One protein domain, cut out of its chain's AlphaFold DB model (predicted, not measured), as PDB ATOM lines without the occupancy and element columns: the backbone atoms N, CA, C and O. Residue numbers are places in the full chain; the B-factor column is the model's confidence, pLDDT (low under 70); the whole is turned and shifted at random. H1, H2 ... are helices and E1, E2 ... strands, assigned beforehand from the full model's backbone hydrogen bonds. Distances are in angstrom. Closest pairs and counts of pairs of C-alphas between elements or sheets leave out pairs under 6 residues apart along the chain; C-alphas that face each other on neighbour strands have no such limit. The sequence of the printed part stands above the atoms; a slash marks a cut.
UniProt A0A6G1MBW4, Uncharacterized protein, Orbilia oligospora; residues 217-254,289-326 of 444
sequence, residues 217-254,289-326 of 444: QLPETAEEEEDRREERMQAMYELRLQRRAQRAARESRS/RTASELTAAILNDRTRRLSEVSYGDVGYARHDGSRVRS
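What this domain is: This is residues 217 to 254 and 289 to 326 of the 444 residues of an uncharacterized protein of Orbilia oligospora (UniProt A0A6G1MBW4). A long straight helix, H1, and a shorter one, H2, are side by side and run opposite ways, and a small two-stranded hairpin, E1 and E2, follows beyond the last residue of H2, away from H1. H1 makes much of the length, and its two ends, residues 222 to 227 and 244 to 254, stick out from the rest. The printed part has 76 residues with two named helices and two named strands, in the order H1, H2, E1, E2, and its class is mostly helix, with one antiparallel sheet of order E1 - E2. The whole is extended, with a radius of gyration of the C-alphas of 17.9 A, and only just elongated, with spans of 58 by 30 by 17 A.

Where its parts are: Strand E1 is residues 309 to 311, 6.4 A from first to last C-alpha, and begins with C-alpha 309 at (17.942, 11.440, 37.105). Strand E2 is residues 315 to 317, 6.8 A long, and ends with C-alpha 317 at (14.501, 12.587, 33.117). Before them, helix H2 is residues 291 to 304, 20.8 A long. Helix H1 is residues 222 to 254, 47.4 A long, from C-alpha 222 at (37.635, 22.989, 40.792) to C-alpha 254 at (25.333, 50.018, 3.825).

How they stand to each other: E1 and E2 form a hairpin of antiparallel neighbour strands, with 147 degrees between their directions. C-alphas 310 and 316 face each other at 4.5 A; N 317 and O 309 are 2.9 A apart and N 311 and O 315 3.0 A, both within hydrogen-bond range. Residues 316 to 317 of E2 also pair, antiparallel, with residues 323 to 324. A tight link of 4 residues joins H2 to E1, and H2 and E2 are apart. H1 touches H2 with residues 232 to 242 alone; the closest C-alphas, those of Leu 239 and Ala 291, are 6.0 A apart. Their lines stand at a shallow tilt of 25 degrees, opposite ways. H1 is apart from both E1 and E2. In the helices, 28 of 29 O i to N i+4 pairs in H1 and 9 of 10 in H2 are within hydrogen-bond range.

The domain as a whole: The two C-alphas farthest apart, those of Ser 254 and Asp 313, are 58.0 A apart. Residues 255 to 288 are cut out, with 26.1 A between C-alphas 254 and 289. The links printed whole, H2 to E1 and E1 to E2, are tight. The mean pLDDT of the printed part is 74.3; residues 217 to 220, 252 to 254, 289, 303 to 316 and 319 to 326 are under 70.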
ATOM      1  N   GLN A 217      25.455  12.981  39.930       61.84
ATOM      2  CA  GLN A 217      26.192  14.158  40.331       61.84
ATOM      3  C   GLN A 217      27.644  13.864  39.958       61.84
ATOM      4  O   GLN A 217      28.299  13.074  40.629       61.84
ATOM      5  N   LEU A 218      28.130  14.445  38.859       61.12
ATOM      6  CA  LEU A 218      29.569  14.578  38.643       61.12
ATOM      7  C   LEU A 218      30.043  15.686  39.596       61.12
ATOM      8  O   LEU A 218      29.703  16.847  39.349       61.12
ATOM      9  N   PRO A 219      30.787  15.384  40.679       59.81
ATOM     10  CA  PRO A 219      31.576  16.395  41.360       59.81
ATOM     11  C   PRO A 219      32.740  16.756  40.435       59.81
ATOM     12  O   PRO A 219      33.822  16.182  40.522       59.81
ATOM     13  N   GLU A 220      32.476  17.670  39.505       65.69
ATOM     14  CA  GLU A 220      33.514  18.316  38.710       65.69
ATOM     15  C   GLU A 220      34.552  18.933  39.651       65.69
ATOM     16  O   GLU A 220      34.203  19.559  40.660       65.69
ATOM     17  N   THR A 221      35.831  18.708  39.359       76.38
ATOM     18  CA  THR A 221      36.911  19.277  40.161       76.38
ATOM     19  C   THR A 221      36.997  20.788  39.934       76.38
ATOM     20  O   THR A 221      36.558  21.309  38.911       76.38
ATOM     21  N   ALA A 222      37.555  21.528  40.898       76.44
ATOM     22  CA  ALA A 222      37.635  22.989  40.792       76.44
ATOM     23  C   ALA A 222      38.435  23.456  39.556       76.44
ATOM     24  O   ALA A 222      38.077  24.458  38.948       76.44
ATOM     25  N   GLU A 223      39.462  22.695  39.166       79.06
ATOM     26  CA  GLU A 223      40.291  22.938  37.977       79.06
ATOM     27  C   GLU A 223      39.475  22.754  36.680       79.06
ATOM     28  O   GLU A 223      39.457  23.639  35.831       79.06
ATOM     29  N   GLU A 224      38.673  21.685  36.580       79.38
ATOM     30  CA  GLU A 224      37.763  21.459  35.443       79.38
ATOM     31  C   GLU A 224      36.649  22.527  35.343       79.38
ATOM     32  O   GLU A 224      36.250  22.908  34.236       79.38
ATOM     33  N   GLU A 225      36.139  23.052  36.469       80.50
ATOM     34  CA  GLU A 225      35.152  24.147  36.437       80.50
ATOM     35  C   GLU A 225      35.770  25.469  35.952       80.50
ATOM     36  O   GLU A 225      35.089  26.262  35.288       80.50
ATOM     37  N   GLU A 226      37.042  25.718  36.279       81.19
ATOM     38  CA  GLU A 226      37.800  26.884  35.820       81.19
ATOM     39  C   GLU A 226      38.139  26.770  34.327       81.19
ATOM     40  O   GLU A 226      37.765  27.674  33.575       81.19
ATOM     41  N   ASP A 227      38.667  25.633  33.862       86.81
ATOM     42  CA  ASP A 227      38.909  25.359  32.436       86.81
ATOM     43  C   ASP A 227      37.639  25.579  31.595       86.81
ATOM     44  O   ASP A 227      37.643  26.314  30.602       86.81
ATOM     45  N   ARG A 228      36.490  25.031  32.020       80.69
ATOM     46  CA  ARG A 228      35.213  25.261  31.316       80.69
ATOM     47  C   ARG A 228      34.746  26.711  31.365       80.69
ATOM     48  O   ARG A 228      34.076  27.179  30.436       80.69
ATOM     49  N   ARG A 229      35.050  27.442  32.439       83.88
ATOM     50  CA  ARG A 229      34.744  28.874  32.545       83.88
ATOM     51  C   ARG A 229      35.588  29.678  31.558       83.88
ATOM     52  O   ARG A 229      35.048  30.604  30.946       83.88
ATOM     53  N   GLU A 230      36.846  29.294  31.353       89.50
ATOM     54  CA  GLU A 230      37.734  29.862  30.337       89.50
ATOM     55  C   GLU A 230      37.276  29.517  28.915       89.50
ATOM     56  O   GLU A 230      37.041  30.440  28.133       89.50
ATOM     57  N   GLU A 231      37.004  28.244  28.593       87.38
ATOM     58  CA  GLU A 231      36.457  27.832  27.287       87.38
ATOM     59  C   GLU A 231      35.167  28.593  26.943       87.38
ATOM     60  O   GLU A 231      34.980  29.101  25.830       87.38
ATOM     61  N   ARG A 232      34.258  28.723  27.917       85.25
ATOM     62  CA  ARG A 232      32.999  29.462  27.771       85.25
ATOM     63  C   ARG A 232      33.239  30.957  27.551       85.25
ATOM     64  O   ARG A 232      32.498  31.587  26.788       85.25
ATOM     65  N   MET A 233      34.253  31.535  28.198       89.31
ATOM     66  CA  MET A 233      34.655  32.927  27.990       89.31
ATOM     67  C   MET A 233      35.278  33.124  26.604       89.31
ATOM     68  O   MET A 233      34.909  34.075  25.911       89.31
ATOM     69  N   GLN A 234      36.134  32.199  26.165       87.94
ATOM     70  CA  GLN A 234      36.748  32.190  24.842       87.94
ATOM     71  C   GLN A 234      35.688  32.067  23.738       87.94
ATOM     72  O   GLN A 234      35.644  32.910  22.844       87.94
ATOM     73  N   ALA A 235      34.751  31.119  23.832       87.88
ATOM     74  CA  ALA A 235      33.660  30.973  22.863       87.88
ATOM     75  C   ALA A 235      32.775  32.235  22.777       87.88
ATOM     76  O   ALA A 235      32.350  32.646  21.694       87.88
ATOM     77  N   MET A 236      32.524  32.900  23.913       86.69
ATOM     78  CA  MET A 236      31.814  34.186  23.958       86.69
ATOM     79  C   MET A 236      32.635  35.345  23.367       86.69
ATOM     80  O   MET A 236      32.057  36.264  22.776       86.69
ATOM     81  N   TYR A 237      33.962  35.317  23.508       90.50
ATOM     82  CA  TYR A 237      34.882  36.278  22.903       90.50
ATOM     83  C   TYR A 237      34.951  36.104  21.379       90.50
ATOM     84  O   TYR A 237      34.736  37.079  20.655       90.50
ATOM     85  N   GLU A 238      35.139  34.876  20.889       87.75
ATOM     86  CA  GLU A 238      35.126  34.527  19.461       87.75
ATOM     87  C   GLU A 238      33.796  34.946  18.809       87.75
ATOM     88  O   GLU A 238      33.787  35.679  17.817       87.75
ATOM     89  N   LEU A 239      32.657  34.629  19.439       85.25
ATOM     90  CA  LEU A 239      31.335  35.061  18.968       85.25
ATOM     91  C   LEU A 239      31.189  36.594  18.933       85.25
ATOM     92  O   LEU A 239      30.542  37.145  18.036       85.25
ATOM     93  N   ARG A 240      31.771  37.317  19.900       87.81
ATOM     94  CA  ARG A 240      31.764  38.790  19.926       87.81
ATOM     95  C   ARG A 240      32.628  39.372  18.805       87.81
ATOM     96  O   ARG A 240      32.212  40.361  18.196       87.81
ATOM     97  N   LEU A 241      33.781  38.764  18.525       87.62
ATOM     98  CA  LEU A 241      34.680  39.144  17.438       87.62
ATOM     99  C   LEU A 241      34.003  38.930  16.077       87.62
ATOM    100  O   LEU A 241      33.900  39.872  15.290       87.62
ATOM    101  N   GLN A 242      33.404  37.757  15.853       84.06
ATOM    102  CA  GLN A 242      32.668  37.443  14.626       84.06
ATOM    103  C   GLN A 242      31.456  38.370  14.423       84.06
ATOM    104  O   GLN A 242      31.260  38.911  13.336       84.06
ATOM    105  N   ARG A 243      30.684  38.681  15.479       83.12
ATOM    106  CA  ARG A 243      29.590  39.680  15.411       83.12
ATOM    107  C   ARG A 243      30.066  41.122  15.201       83.12
ATOM    108  O   ARG A 243      29.248  41.974  14.838       83.12
ATOM    109  N   ARG A 244      31.335  41.445  15.476       86.50
ATOM    110  CA  ARG A 244      31.941  42.742  15.125       86.50
ATOM    111  C   ARG A 244      32.328  42.748  13.647       86.50
ATOM    112  O   ARG A 244      31.926  43.671  12.947       86.50
ATOM    113  N   ALA A 245      32.998  41.700  13.164       81.12
ATOM    114  CA  ALA A 245      33.337  41.535  11.748       81.12
ATOM    115  C   ALA A 245      32.082  41.545  10.852       81.12
ATOM    116  O   ALA A 245      32.004  42.314   9.897       81.12
ATOM    117  N   GLN A 246      31.041  40.793  11.224       79.81
ATOM    118  CA  GLN A 246      29.760  40.755  10.510       79.81
ATOM    119  C   GLN A 246      29.061  42.126  10.468       79.81
ATOM    120  O   GLN A 246      28.446  42.473   9.458       79.81
ATOM    121  N   ARG A 247      29.150  42.921  11.545       78.06
ATOM    122  CA  ARG A 247      28.620  44.294  11.563       78.06
ATOM    123  C   ARG A 247      29.420  45.217  10.656       78.06
ATOM    124  O   ARG A 247      28.810  45.825   9.787       78.06
ATOM    125  N   ALA A 248      30.749  45.214  10.744       80.94
ATOM    126  CA  ALA A 248      31.607  45.993   9.851       80.94
ATOM    127  C   ALA A 248      31.388  45.637   8.363       80.94
ATOM    128  O   ALA A 248      31.306  46.526   7.519       80.94
ATOM    129  N   ALA A 249      31.195  44.354   8.035       78.81
ATOM    130  CA  ALA A 249      30.869  43.894   6.680       78.81
ATOM    131  C   ALA A 249      29.463  44.320   6.204       78.81
ATOM    132  O   ALA A 249      29.226  44.503   5.006       78.81
ATOM    133  N   ARG A 250      28.507  44.488   7.126       72.94
ATOM    134  CA  ARG A 250      27.171  45.026   6.827       72.94
ATOM    135  C   ARG A 250      27.189  46.551   6.705       72.94
ATOM    136  O   ARG A 250      26.499  47.097   5.849       72.94
ATOM    137  N   GLU A 251      27.978  47.220   7.532       77.19
ATOM    138  CA  GLU A 251      28.155  48.672   7.558       77.19
ATOM    139  C   GLU A 251      28.923  49.161   6.327       77.19
ATOM    140  O   GLU A 251      28.484  50.125   5.715       77.19
ATOM    141  N   SER A 252      29.957  48.456   5.857       68.25
ATOM    142  CA  SER A 252      30.632  48.782   4.588       68.25
ATOM    143  C   SER A 252      29.705  48.631   3.373       68.25
ATOM    144  O   SER A 252      29.686  49.493   2.493       68.25
ATOM    145  N   ARG A 253      28.851  47.594   3.358       65.31
ATOM    146  CA  ARG A 253      27.783  47.429   2.353       65.31
ATOM    147  C   ARG A 253      26.710  48.520   2.433       65.31
ATOM    148  O   ARG A 253      26.192  48.926   1.397       65.31
ATOM    149  N   SER A 254      26.363  48.988   3.633       61.81
ATOM    150  CA  SER A 254      25.333  50.018   3.825       61.81
ATOM    151  C   SER A 254      25.858  51.441   3.594       61.81
ATOM    152  O   SER A 254      25.128  52.269   3.060       61.81
ATOM    153  N   ARG A 289      34.805  27.496  13.043       66.25
ATOM    154  CA  ARG A 289      33.512  27.250  13.666       66.25
ATOM    155  C   ARG A 289      32.573  28.395  13.312       66.25
ATOM    156  O   ARG A 289      32.903  29.571  13.444       66.25
ATOM    157  N   THR A 290      31.369  28.065  12.869       73.81
ATOM    158  CA  THR A 290      30.381  29.097  12.511       73.81
ATOM    159  C   THR A 290      29.824  29.796  13.758       73.81
ATOM    160  O   THR A 290      29.746  29.189  14.826       73.81
ATOM    161  N   ALA A 291      29.321  31.031  13.628       70.75
ATOM    162  CA  ALA A 291      28.648  31.737  14.733       70.75
ATOM    163  C   ALA A 291      27.536  30.894  15.389       70.75
ATOM    164  O   ALA A 291      27.342  30.933  16.604       70.75
ATOM    165  N   SER A 292      26.822  30.114  14.571       72.56
ATOM    166  CA  SER A 292      25.820  29.129  14.984       72.56
ATOM    167  C   SER A 292      26.404  27.996  15.831       72.56
ATOM    168  O   SER A 292      25.816  27.632  16.849       72.56
ATOM    169  N   GLU A 293      27.567  27.466  15.456       76.81
ATOM    170  CA  GLU A 293      28.257  26.403  16.192       76.81
ATOM    171  C   GLU A 293      28.760  26.899  17.554       76.81
ATOM    172  O   GLU A 293      28.515  26.247  18.568       76.81
ATOM    173  N   LEU A 294      29.356  28.097  17.604       78.56
ATOM    174  CA  LEU A 294      29.755  28.741  18.860       78.56
ATOM    175  C   LEU A 294      28.549  28.925  19.797       78.56
ATOM    176  O   LEU A 294      28.627  28.608  20.985       78.56
ATOM    177  N   THR A 295      27.391  29.358  19.275       78.56
ATOM    178  CA  THR A 295      26.168  29.433  20.093       78.56
ATOM    179  C   THR A 295      25.647  28.066  20.538       78.56
ATOM    180  O   THR A 295      25.145  27.962  21.655       78.56
ATOM    181  N   ALA A 296      25.787  27.016  19.723       78.31
ATOM    182  CA  ALA A 296      25.387  25.660  20.098       78.31
ATOM    183  C   ALA A 296      26.285  25.088  21.210       78.31
ATOM    184  O   ALA A 296      25.772  24.509  22.166       78.31
ATOM    185  N   ALA A 297      27.601  25.321  21.153       76.06
ATOM    186  CA  ALA A 297      28.541  24.919  22.202       76.06
ATOM    187  C   ALA A 297      28.177  25.532  23.571       76.06
ATOM    188  O   ALA A 297      28.050  24.813  24.561       76.06
ATOM    189  N   ILE A 298      27.884  26.839  23.609       80.00
ATOM    190  CA  ILE A 298      27.482  27.571  24.828       80.00
ATOM    191  C   ILE A 298      26.166  27.035  25.439       80.00
ATOM    192  O   ILE A 298      25.949  27.150  26.655       80.00
ATOM    193  N   LEU A 299      25.278  26.471  24.609       78.75
ATOM    194  CA  LEU A 299      24.017  25.849  25.030       78.75
ATOM    195  C   LEU A 299      24.216  24.406  25.524       78.75
ATOM    196  O   LEU A 299      23.670  24.058  26.569       78.75
ATOM    197  N   ASN A 300      25.040  23.607  24.838       75.94
ATOM    198  CA  ASN A 300      25.396  22.241  25.249       75.94
ATOM    199  C   ASN A 300      26.115  22.214  26.613       75.94
ATOM    200  O   ASN A 300      25.862  21.338  27.441       75.94
ATOM    201  N   ASP A 301      26.966  23.208  26.886       72.62
ATOM    202  CA  ASP A 301      27.609  23.386  28.194       72.62
ATOM    203  C   ASP A 301      26.582  23.584  29.330       72.62
ATOM    204  O   ASP A 301      26.704  23.009  30.414       72.62
ATOM    205  N   ARG A 302      25.492  24.322  29.063       70.50
ATOM    206  CA  ARG A 302      24.411  24.518  30.043       70.50
ATOM    207  C   ARG A 302      23.660  23.220  30.340       70.50
ATOM    208  O   ARG A 302      23.271  23.024  31.486       70.50
ATOM    209  N   THR A 303      23.449  22.344  29.355       67.69
ATOM    210  CA  THR A 303      22.729  21.078  29.585       67.69
ATOM    211  C   THR A 303      23.531  20.087  30.426       67.69
ATOM    212  O   THR A 303      22.929  19.361  31.204       67.69
ATOM    213  N   ARG A 304      24.871  20.112  30.351       69.06
ATOM    214  CA  ARG A 304      25.761  19.267  31.178       69.06
ATOM    215  C   ARG A 304      25.841  19.690  32.651       69.06
ATOM    216  O   ARG A 304      26.298  18.916  33.479       69.06
ATOM    217  N   ARG A 305      25.427  20.919  32.983       63.66
ATOM    218  CA  ARG A 305      25.426  21.466  34.357       63.66
ATOM    219  C   ARG A 305      24.158  21.143  35.157       63.66
ATOM    220  O   ARG A 305      24.024  21.599  36.288       63.66
ATOM    221  N   LEU A 306      23.204  20.427  34.566       62.75
ATOM    222  CA  LEU A 306      21.938  20.076  35.205       62.75
ATOM    223  C   LEU A 306      22.000  18.617  35.651       62.75
ATOM    224  O   LEU A 306      22.303  17.748  34.842       62.75
ATOM    225  N   SER A 307      21.689  18.356  36.920       63.69
ATOM    226  CA  SER A 307      21.593  16.996  37.450       63.69
ATOM    227  C   SER A 307      20.518  16.214  36.694       63.69
ATOM    228  O   SER A 307      19.338  16.578  36.745       63.69
ATOM    229  N   GLU A 308      20.916  15.147  36.012       67.69
ATOM    230  CA  GLU A 308      19.994  14.193  35.404       67.69
ATOM    231  C   GLU A 308      19.657  13.061  36.379       67.69
ATOM    232  O   GLU A 308      20.481  12.654  37.202       67.69
ATOM    233  N   VAL A 309      18.420  12.569  36.297       65.75
ATOM    234  CA  VAL A 309      17.942  11.440  37.105       65.75
ATOM    235  C   VAL A 309      17.660  10.274  36.167       65.75
ATOM    236  O   VAL A 309      16.810  10.376  35.275       65.75
ATOM    237  N   SER A 310      18.397   9.181  36.354       68.12
ATOM    238  CA  SER A 310      18.226   7.942  35.598       68.12
ATOM    239  C   SER A 310      17.180   7.050  36.265       68.12
ATOM    240  O   SER A 310      17.386   6.600  37.389       68.12
ATOM    241  N   TYR A 311      16.074   6.766  35.572       62.69
ATOM    242  CA  TYR A 311      15.025   5.859  36.045       62.69
ATOM    243  C   TYR A 311      15.091   4.507  35.319       62.69
ATOM    244  O   TYR A 311      14.224   4.233  34.492       62.69
ATOM    245  N   GLY A 312      16.090   3.664  35.606       67.38
ATOM    246  CA  GLY A 312      16.180   2.266  35.128       67.38
ATOM    247  C   GLY A 312      15.651   2.020  33.698       67.38
ATOM    248  O   GLY A 312      16.085   2.657  32.736       67.38
ATOM    249  N   ASP A 313      14.651   1.141  33.565       59.22
ATOM    250  CA  ASP A 313      13.993   0.798  32.286       59.22
ATOM    251  C   ASP A 313      13.140   1.929  31.666       59.22
ATOM    252  O   ASP A 313      12.722   1.854  30.507       59.22
ATOM    253  N   VAL A 314      12.838   2.984  32.427       63.62
ATOM    254  CA  VAL A 314      11.983   4.112  32.015       63.62
ATOM    255  C   VAL A 314      12.789   5.200  31.290       63.62
ATOM    256  O   VAL A 314      12.225   5.921  30.457       63.62
ATOM    257  N   GLY A 315      14.098   5.275  31.550       68.44
ATOM    258  CA  GLY A 315      15.049   6.202  30.933       68.44
ATOM    259  C   GLY A 315      15.320   7.472  31.746       68.44
ATOM    260  O   GLY A 315      14.927   7.596  32.906       68.44
ATOM    261  N   TYR A 316      16.016   8.428  31.135       69.31
ATOM    262  CA  TYR A 316      16.529   9.621  31.812       69.31
ATOM    263  C   TYR A 316      15.491  10.750  31.827       69.31
ATOM    264  O   TYR A 316      14.872  11.075  30.806       69.31
ATOM    265  N   ALA A 317      15.306  11.380  32.987       72.06
ATOM    266  CA  ALA A 317      14.501  12.587  33.117       72.06
ATOM    267  C   ALA A 317      15.383  13.836  33.126       72.06
ATOM    268  O   ALA A 317      16.312  13.967  33.923       72.06
ATOM    269  N   ARG A 318      15.043  14.777  32.245       73.19
ATOM    270  CA  ARG A 318      15.662  16.098  32.169       73.19
ATOM    271  C   ARG A 318      14.993  17.061  33.149       73.19
ATOM    272  O   ARG A 318      13.796  16.978  33.423       73.19
ATOM    273  N   HIS A 319      15.752  18.062  33.589       65.31
ATOM    274  CA  HIS A 319      15.273  19.144  34.459       65.31
ATOM    275  C   HIS A 319      14.186  20.036  33.802       65.31
ATOM    276  O   HIS A 319      13.489  20.784  34.485       65.31
ATOM    277  N   ASP A 320      13.987  19.965  32.481       62.97
ATOM    278  CA  ASP A 320      12.860  20.614  31.787       62.97
ATOM    279  C   ASP A 320      11.528  19.834  31.913       62.97
ATOM    280  O   ASP A 320      10.510  20.240  31.353       62.97
ATOM    281  N   GLY A 321      11.523  18.713  32.647       60.97
ATOM    282  CA  GLY A 321      10.375  17.821  32.814       60.97
ATOM    283  C   GLY A 321      10.155  16.864  31.638       60.97
ATOM    284  O   GLY A 321       9.245  16.034  31.689       60.97
ATOM    285  N   SER A 322      10.974  16.938  30.582       67.25
ATOM    286  CA  SER A 322      10.937  15.966  29.493       67.25
ATOM    287  C   SER A 322      11.604  14.650  29.909       67.25
ATOM    288  O   SER A 322      12.604  14.612  30.628       67.25
ATOM    289  N   ARG A 323      11.014  13.535  29.472       65.19
ATOM    290  CA  ARG A 323      11.491  12.176  29.760       65.19
ATOM    291  C   ARG A 323      11.989  11.536  28.473       65.19
ATOM    292  O   ARG A 323      11.195  11.306  27.560       65.19
ATOM    293  N   VAL A 324      13.283  11.235  28.419       67.69
ATOM    294  CA  VAL A 324      13.913  10.507  27.316       67.69
ATOM    295  C   VAL A 324      13.806   9.018  27.625       67.69
ATOM    296  O   VAL A 324      14.437   8.519  28.551       67.69
ATOM    297  N   ARG A 325      12.962   8.303  26.877       66.56
ATOM    298  CA  ARG A 325      12.744   6.862  27.073       66.56
ATOM    299  C   ARG A 325      13.825   6.054  26.368       66.56
ATOM    300  O   ARG A 325      14.007   6.218  25.166       66.56
ATOM    301  N   SER A 326      14.403   5.071  27.054       56.41
ATOM    302  CA  SER A 326      15.420   4.148  26.514       56.41
ATOM    303  C   SER A 326      14.971   3.364  25.264       56.41
ATOM    304  O   SER A 326      15.784   2.786  24.550       56.41
TER     305      SER A 326